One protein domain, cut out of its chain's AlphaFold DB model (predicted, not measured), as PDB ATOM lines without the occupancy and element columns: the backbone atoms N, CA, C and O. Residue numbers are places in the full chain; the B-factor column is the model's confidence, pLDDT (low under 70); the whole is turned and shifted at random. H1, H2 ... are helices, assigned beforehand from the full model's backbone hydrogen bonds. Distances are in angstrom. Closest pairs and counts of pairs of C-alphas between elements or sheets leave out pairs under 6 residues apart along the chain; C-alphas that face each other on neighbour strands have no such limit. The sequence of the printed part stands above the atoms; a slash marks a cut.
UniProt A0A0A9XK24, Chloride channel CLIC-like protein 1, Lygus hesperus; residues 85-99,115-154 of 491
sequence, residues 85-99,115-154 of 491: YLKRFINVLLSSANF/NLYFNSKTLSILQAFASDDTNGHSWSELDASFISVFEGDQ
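What this domain is: This is residues 85 to 99 and 115 to 154 of the 491 residues of the protein "Chloride channel CLIC-like protein 1" of Lygus hesperus (UniProt A0A0A9XK24). This is a small group of three helices with H3 in the middle: H1 runs side by side with it, nearly parallel and the same way, and H2 packs on it at a steep tilt from roughly the other side. H1 and H2 have no contact with each other, and the loop of residues 131 to 138 folds the chain back from H2 to H3. The printed part has 55 residues with three named helices, in the order H1, H2, H3 along the chain, and no named strand; its class is all helix. It is compact, with a radius of gyration of the C-alphas of 11.5 A, yet elongated in outline, with spans of 34 by 22 by 17 A.

How they stand to each other: Begin with H3, residues 139 to 151, the longest helix by residues, which touches both of the others. Look next at H1, residues 85 to 96: it touches H3, and their closest C-alphas are those of Ser 96 and Phe 150, 6.7 A apart. They run the same way at a shallow tilt of 7 degrees, and their centres are 10.7 A apart. Turn next to H2, residues 120 to 130, which touches H3 with 12 pairs of C-alphas within 8 A. Their closest C-alphas are those of Thr 122 and Ser 145, at 5.0 A. H2 and H3 run opposite ways at a steep tilt of 55 degrees, centre to centre 9.9 A. H1 and H2 are apart, with no C-alpha of the one within 8 A of the other. In the backbones of H1 and H2 every O i to N i+4 pair is within hydrogen-bond range; in H3 it is 7 of 9.

Where its parts are: Find C-alpha 139 at (24.853, 44.673, 18.955); from there H3 runs 19.1 A to C-alpha 151 at (14.301, 33.088, 7.986). H1 begins at C-alpha 85, at (16.703, 47.285, 16.772), and runs 16.5 A to C-alpha 96. For H2, start at C-alpha 120, at (25.448, 26.923, 16.515), and go 15.2 A to C-alpha 130.

The domain as a whole: The two C-alphas farthest apart are those of Phe 99 and Gly 136, 34.6 A. Between residues 99 and 115 you meet a cut: residues 100 to 114 are not printed, and C-alphas 99 and 115 are 15.5 A apart. The link from H1 to H2 runs across this cut, while that from H2 to H3 is short, with 8 residues. The mean pLDDT of the printed part is 72.8, and 13 residues are under 70, among them residues 134 to 136 and residues 151 to 154.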
ATOM      1  N   TYR A  85      16.608  48.745  16.866       67.12
ATOM      2  CA  TYR A  85      16.703  47.285  16.772       67.12
ATOM      3  C   TYR A  85      15.410  46.583  17.194       67.12
ATOM      4  O   TYR A  85      14.969  45.648  16.529       67.12
ATOM      5  N   LEU A  86      14.737  47.079  18.234       73.69
ATOM      6  CA  LEU A  86      13.465  46.520  18.688       73.69
ATOM      7  C   LEU A  86      12.368  46.659  17.625       73.69
ATOM      8  O   LEU A  86      11.665  45.695  17.330       73.69
ATOM      9  N   LYS A  87      12.238  47.837  17.000       73.81
ATOM     10  CA  LYS A  87      11.283  48.039  15.895       73.81
ATOM     11  C   LYS A  87      11.582  47.123  14.714       73.81
ATOM     12  O   LYS A  87      10.659  46.605  14.089       73.81
ATOM     13  N   ARG A  88      12.865  46.910  14.414       67.00
ATOM     14  CA  ARG A  88      13.297  46.001  13.351       67.00
ATOM     15  C   ARG A  88      12.901  44.559  13.654       67.00
ATOM     16  O   ARG A  88      12.303  43.914  12.798       67.00
ATOM     17  N   PHE A  89      13.150  44.097  14.875       77.31
ATOM     18  CA  PHE A  89      12.729  42.780  15.341       77.31
ATOM     19  C   PHE A  89      11.211  42.589  15.233       77.31
ATOM     20  O   PHE A  89      10.761  41.615  14.637       77.31
ATOM     21  N   ILE A  90      10.420  43.545  15.737       78.88
ATOM     22  CA  ILE A  90       8.951  43.485  15.679       78.88
ATOM     23  C   ILE A  90       8.472  43.392  14.226       78.88
ATOM     24  O   ILE A  90       7.602  42.585  13.916       78.88
ATOM     25  N   ASN A  91       9.064  44.168  13.317       73.56
ATOM     26  CA  ASN A  91       8.696  44.128  11.904       73.56
ATOM     27  C   ASN A  91       8.990  42.775  11.248       73.56
ATOM     28  O   ASN A  91       8.178  42.310  10.450       73.56
ATOM     29  N   VAL A  92      10.126  42.149  11.569       74.69
ATOM     30  CA  VAL A  92      10.464  40.810  11.061       74.69
ATOM     31  C   VAL A  92       9.505  39.777  11.639       74.69
ATOM     32  O   VAL A  92       8.893  39.043  10.875       74.69
ATOM     33  N   LEU A  93       9.262  39.803  12.952       79.81
ATOM     34  CA  LEU A  93       8.310  38.915  13.619       79.81
ATOM     35  C   LEU A  93       6.906  39.005  13.000       79.81
ATOM     36  O   LEU A  93       6.316  37.988  12.644       79.81
ATOM     37  N   LEU A  94       6.381  40.222  12.825       78.75
ATOM     38  CA  LEU A  94       5.074  40.449  12.206       78.75
ATOM     39  C   LEU A  94       5.054  40.025  10.735       78.75
ATOM     40  O   LEU A  94       4.027  39.559  10.252       78.75
ATOM     41  N   SER A  95       6.166  40.169  10.013       73.62
ATOM     42  CA  SER A  95       6.283  39.698   8.631       73.62
ATOM     43  C   SER A  95       6.268  38.170   8.559       73.62
ATOM     44  O   SER A  95       5.482  37.605   7.803       73.62
ATOM     45  N   SER A  96       7.072  37.496   9.383       71.56
ATOM     46  CA  SER A  96       7.155  36.032   9.453       71.56
ATOM     47  C   SER A  96       5.849  35.401   9.933       71.56
ATOM     48  O   SER A  96       5.490  34.312   9.492       71.56
ATOM     49  N   ALA A  97       5.103  36.100  10.788       73.75
ATOM     50  CA  ALA A  97       3.782  35.683  11.241       73.75
ATOM     51  C   ALA A  97       2.627  36.123  10.309       73.75
ATOM     52  O   ALA A  97       1.470  35.831  10.598       73.75
ATOM     53  N   ASN A  98       2.923  36.797   9.188       68.50
ATOM     54  CA  ASN A  98       1.955  37.310   8.207       68.50
ATOM     55  C   ASN A  98       0.927  38.324   8.773       68.50
ATOM     56  O   ASN A  98      -0.224  38.388   8.335       68.50
ATOM     57  N   PHE A  99       1.352  39.138   9.743       74.62
ATOM     58  CA  PHE A  99       0.556  40.173  10.417       74.62
ATOM     59  C   PHE A  99       0.952  41.614  10.085       74.62
ATOM     60  O   PHE A  99       0.314  42.544  10.565       74.62
ATOM     61  N   ASN A 115       8.304  28.548  12.402       71.81
ATOM     62  CA  ASN A 115       9.487  27.704  12.322       71.81
ATOM     63  C   ASN A 115      10.714  28.570  12.596       71.81
ATOM     64  O   ASN A 115      10.975  29.521  11.863       71.81
ATOM     65  N   LEU A 116      11.443  28.243  13.662       76.69
ATOM     66  CA  LEU A 116      12.651  28.955  14.061       76.69
ATOM     67  C   LEU A 116      13.878  28.094  13.765       76.69
ATOM     68  O   LEU A 116      13.923  26.915  14.121       76.69
ATOM     69  N   TYR A 117      14.881  28.692  13.133       75.06
ATOM     70  CA  TYR A 117      16.087  28.014  12.679       75.06
ATOM     71  C   TYR A 117      17.290  28.485  13.489       75.06
ATOM     72  O   TYR A 117      17.739  29.622  13.367       75.06
ATOM     73  N   PHE A 118      17.843  27.595  14.309       73.62
ATOM     74  CA  PHE A 118      19.020  27.894  15.119       73.62
ATOM     75  C   PHE A 118      20.257  27.208  14.540       73.62
ATOM     76  O   PHE A 118      20.319  25.985  14.453       73.62
ATOM     77  N   ASN A 119      21.266  28.002  14.189       74.62
ATOM     78  CA  ASN A 119      22.624  27.530  13.930       74.62
ATOM     79  C   ASN A 119      23.476  27.681  15.210       74.62
ATOM     80  O   ASN A 119      23.182  28.518  16.066       74.62
ATOM     81  N   SER A 120      24.550  26.903  15.351       74.25
ATOM     82  CA  SER A 120      25.448  26.923  16.515       74.25
ATOM     83  C   SER A 120      25.972  28.329  16.824       74.25
ATOM     84  O   SER A 120      25.930  28.762  17.972       74.25
ATOM     85  N   LYS A 121      26.370  29.084  15.792       75.31
ATOM     86  CA  LYS A 121      26.856  30.469  15.921       75.31
ATOM     87  C   LYS A 121      25.761  31.456  16.334       75.31
ATOM     88  O   LYS A 121      26.004  32.359  17.125       75.31
ATOM     89  N   THR A 122      24.553  31.327  15.788       78.56
ATOM     90  CA  THR A 122      23.438  32.221  16.155       78.56
ATOM     91  C   THR A 122      22.980  31.941  17.578       78.56
ATOM     92  O   THR A 122      22.699  32.871  18.324       78.56
ATOM     93  N   LEU A 123      22.972  30.667  17.975       80.62
ATOM     94  CA  LEU A 123      22.631  30.254  19.327       80.62
ATOM     95  C   LEU A 123      23.669  30.753  20.341       80.62
ATOM     96  O   LEU A 123      23.275  31.284  21.372       80.62
ATOM     97  N   SER A 124      24.970  30.668  20.029       80.25
ATOM     98  CA  SER A 124      26.028  31.148  20.926       80.25
ATOM     99  C   SER A 124      25.968  32.660  21.151       80.25
ATOM    100  O   SER A 124      26.135  33.111  22.277       80.25
ATOM    101  N   ILE A 125      25.677  33.443  20.105       80.06
ATOM    102  CA  ILE A 125      25.519  34.902  20.215       80.06
ATOM    103  C   ILE A 125      24.285  35.242  21.059       80.06
ATOM    104  O   ILE A 125      24.369  36.053  21.974       80.06
ATOM    105  N   LEU A 126      23.140  34.601  20.797       81.81
ATOM    106  CA  LEU A 126      21.912  34.840  21.562       81.81
ATOM    107  C   LEU A 126      22.075  34.469  23.039       81.81
ATOM    108  O   LEU A 126      21.626  35.209  23.909       81.81
ATOM    109  N   GLN A 127      22.742  33.350  23.321       83.88
ATOM    110  CA  GLN A 127      23.049  32.929  24.685       83.88
ATOM    111  C   GLN A 127      24.011  33.898  25.370       83.88
ATOM    112  O   GLN A 127      23.754  34.268  26.509       83.88
ATOM    113  N   ALA A 128      25.048  34.370  24.670       81.81
ATOM    114  CA  ALA A 128      25.994  35.347  25.202       81.81
ATOM    115  C   ALA A 128      25.329  36.686  25.548       81.81
ATOM    116  O   ALA A 128      25.715  37.313  26.518       81.81
ATOM    117  N   PHE A 129      24.312  37.124  24.803       79.62
ATOM    118  CA  PHE A 129      23.548  38.329  25.157       79.62
ATOM    119  C   PHE A 129      22.442  38.087  26.197       79.62
ATOM    120  O   PHE A 129      21.899  39.051  26.734       79.62
ATOM    121  N   ALA A 130      22.089  36.828  26.468       81.94
ATOM    122  CA  ALA A 130      21.144  36.451  27.519       81.94
ATOM    123  C   ALA A 130      21.832  36.230  28.878       81.94
ATOM    124  O   ALA A 130      21.228  36.474  29.920       81.94
ATOM    125  N   SER A 131      23.083  35.771  28.876       77.00
ATOM    126  CA  SER A 131      23.987  35.878  30.021       77.00
ATOM    127  C   SER A 131      24.545  37.299  30.077       77.00
ATOM    128  O   SER A 131      24.861  37.849  29.036       77.00
ATOM    129  N   ASP A 132      24.747  37.901  31.247       67.00
ATOM    130  CA  ASP A 132      25.307  39.266  31.376       67.00
ATOM    131  C   ASP A 132      26.751  39.437  30.816       67.00
ATOM    132  O   ASP A 132      27.375  40.486  30.987       67.00
ATOM    133  N   ASP A 133      27.291  38.420  30.137       71.38
ATOM    134  CA  ASP A 133      28.599  38.390  29.493       71.38
ATOM    135  C   ASP A 133      28.477  38.231  27.968       71.38
ATOM    136  O   ASP A 133      28.365  37.131  27.424       71.38
ATOM    137  N   THR A 134      28.555  39.369  27.275       66.25
ATOM    138  CA  THR A 134      28.468  39.454  25.807       66.25
ATOM    139  C   THR A 134      29.587  38.720  25.059       66.25
ATOM    140  O   THR A 134      29.501  38.609  23.836       66.25
ATOM    141  N   ASN A 135      30.636  38.228  25.738       63.75
ATOM    142  CA  ASN A 135      31.757  37.496  25.129       63.75
ATOM    143  C   ASN A 135      32.383  38.207  23.904       63.75
ATOM    144  O   ASN A 135      32.883  37.567  22.981       63.75
ATOM    145  N   GLY A 136      32.348  39.546  23.875       69.19
ATOM    146  CA  GLY A 136      32.901  40.360  22.784       69.19
ATOM    147  C   GLY A 136      32.018  40.488  21.537       69.19
ATOM    148  O   GLY A 136      32.453  41.096  20.559       69.19
ATOM    149  N   HIS A 137      30.791  39.966  21.555       76.12
ATOM    150  CA  HIS A 137      29.853  40.105  20.444       76.12
ATOM    151  C   HIS A 137      29.229  41.505  20.386       76.12
ATOM    152  O   HIS A 137      28.892  42.114  21.402       76.12
ATOM    153  N   SER A 138      29.055  42.027  19.171       77.62
ATOM    154  CA  SER A 138      28.484  43.357  18.932       77.62
ATOM    155  C   SER A 138      26.948  43.355  18.859       77.62
ATOM    156  O   SER A 138      26.321  42.363  18.492       77.62
ATOM    157  N   TRP A 139      26.310  44.503  19.128       69.00
ATOM    158  CA  TRP A 139      24.853  44.673  18.955       69.00
ATOM    159  C   TRP A 139      24.375  44.382  17.523       69.00
ATOM    160  O   TRP A 139      23.272  43.882  17.321       69.00
ATOM    161  N   SER A 140      25.219  44.646  16.523       69.50
ATOM    162  CA  SER A 140      24.956  44.290  15.127       69.50
ATOM    163  C   SER A 140      24.970  42.779  14.879       69.50
ATOM    164  O   SER A 140      24.198  42.284  14.060       69.50
ATOM    165  N   GLU A 141      25.820  42.029  15.586       72.56
ATOM    166  CA  GLU A 141      25.842  40.563  15.506       72.56
ATOM    167  C   GLU A 141      24.608  39.951  16.161       72.56
ATOM    168  O   GLU A 141      24.077  38.963  15.647       72.56
ATOM    169  N   LEU A 142      24.136  40.556  17.253       76.62
ATOM    170  CA  LEU A 142      22.889  40.178  17.903       76.62
ATOM    171  C   LEU A 142      21.696  40.376  16.963       76.62
ATOM    172  O   LEU A 142      20.940  39.434  16.743       76.62
ATOM    173  N   ASP A 143      21.567  41.562  16.362       75.44
ATOM    174  CA  ASP A 143      20.492  41.891  15.416       75.44
ATOM    175  C   ASP A 143      20.491  40.938  14.209       75.44
ATOM    176  O   ASP A 143      19.482  40.311  13.885       75.44
ATOM    177  N   ALA A 144      21.660  40.724  13.598       71.50
ATOM    178  CA  ALA A 144      21.801  39.797  12.480       71.50
ATOM    179  C   ALA A 144      21.477  38.344  12.864       71.50
ATOM    180  O   ALA A 144      20.986  37.582  12.030       71.50
ATOM    181  N   SER A 145      21.779  37.942  14.100       76.00
ATOM    182  CA  SER A 145      21.478  36.596  14.594       76.00
ATOM    183  C   SER A 145      19.990  36.432  14.879       76.00
ATOM    184  O   SER A 145      19.419  35.435  14.451       76.00
ATOM    185  N   PHE A 146      19.340  37.422  15.493       75.88
ATOM    186  CA  PHE A 146      17.897  37.407  15.747       75.88
ATOM    187  C   PHE A 146      17.073  37.319  14.464       75.88
ATOM    188  O   PHE A 146      16.161  36.501  14.388       75.88
ATOM    189  N   ILE A 147      17.412  38.107  13.443       72.88
ATOM    190  CA  ILE A 147      16.703  38.072  12.156       72.88
ATOM    191  C   ILE A 147      16.869  36.698  11.497       72.88
ATOM    192  O   ILE A 147      15.899  36.107  11.030       72.88
ATOM    193  N   SER A 148      18.079  36.130  11.548       70.88
ATOM    194  CA  SER A 148      18.354  34.831  10.925       70.88
ATOM    195  C   SER A 148      17.587  33.653  11.536       70.88
ATOM    196  O   SER A 148      17.413  32.642  10.858       70.88
ATOM    197  N   VAL A 149      17.089  33.783  12.773       77.25
ATOM    198  CA  VAL A 149      16.282  32.740  13.427       77.25
ATOM    199  C   VAL A 149      14.924  32.563  12.747       77.25
ATOM    200  O   VAL A 149      14.424  31.443  12.686       77.25
ATOM    201  N   PHE A 150      14.334  33.624  12.193       72.44
ATOM    202  CA  PHE A 150      13.011  33.555  11.560       72.44
ATOM    203  C   PHE A 150      13.042  33.110  10.093       72.44
ATOM    204  O   PHE A 150      11.991  32.809   9.533       72.44
ATOM    205  N   GLU A 151      14.215  33.086   9.456       63.78
ATOM    206  CA  GLU A 151      14.301  33.088   7.986       63.78
ATOM    207  C   GLU A 151      15.125  31.941   7.375       63.78
ATOM    208  O   GLU A 151      15.229  31.883   6.157       63.78
ATOM    209  N   GLY A 152      15.653  31.000   8.174       46.72
ATOM    210  CA  GLY A 152      16.169  29.711   7.676       46.72
ATOM    211  C   GLY A 152      17.255  29.810   6.592       46.72
ATOM    212  O   GLY A 152      16.982  29.656   5.415       46.72
ATOM    213  N   ASP A 153      18.492  30.025   7.034       42.78
ATOM    214  CA  ASP A 153      19.786  29.982   6.327       42.78
ATOM    215  C   ASP A 153      19.988  30.680   4.942       42.78
ATOM    216  O   ASP A 153      19.329  30.474   3.925       42.78
ATOM    217  N   GLN A 154      21.058  31.481   4.941       43.66
ATOM    218  CA  GLN A 154      21.849  32.110   3.865       43.66
ATOM    219  C   GLN A 154      21.237  33.100   2.866       43.66
ATOM    220  O   GLN A 154      21.912  34.086   2.560       43.66
TER     221      GLN A 154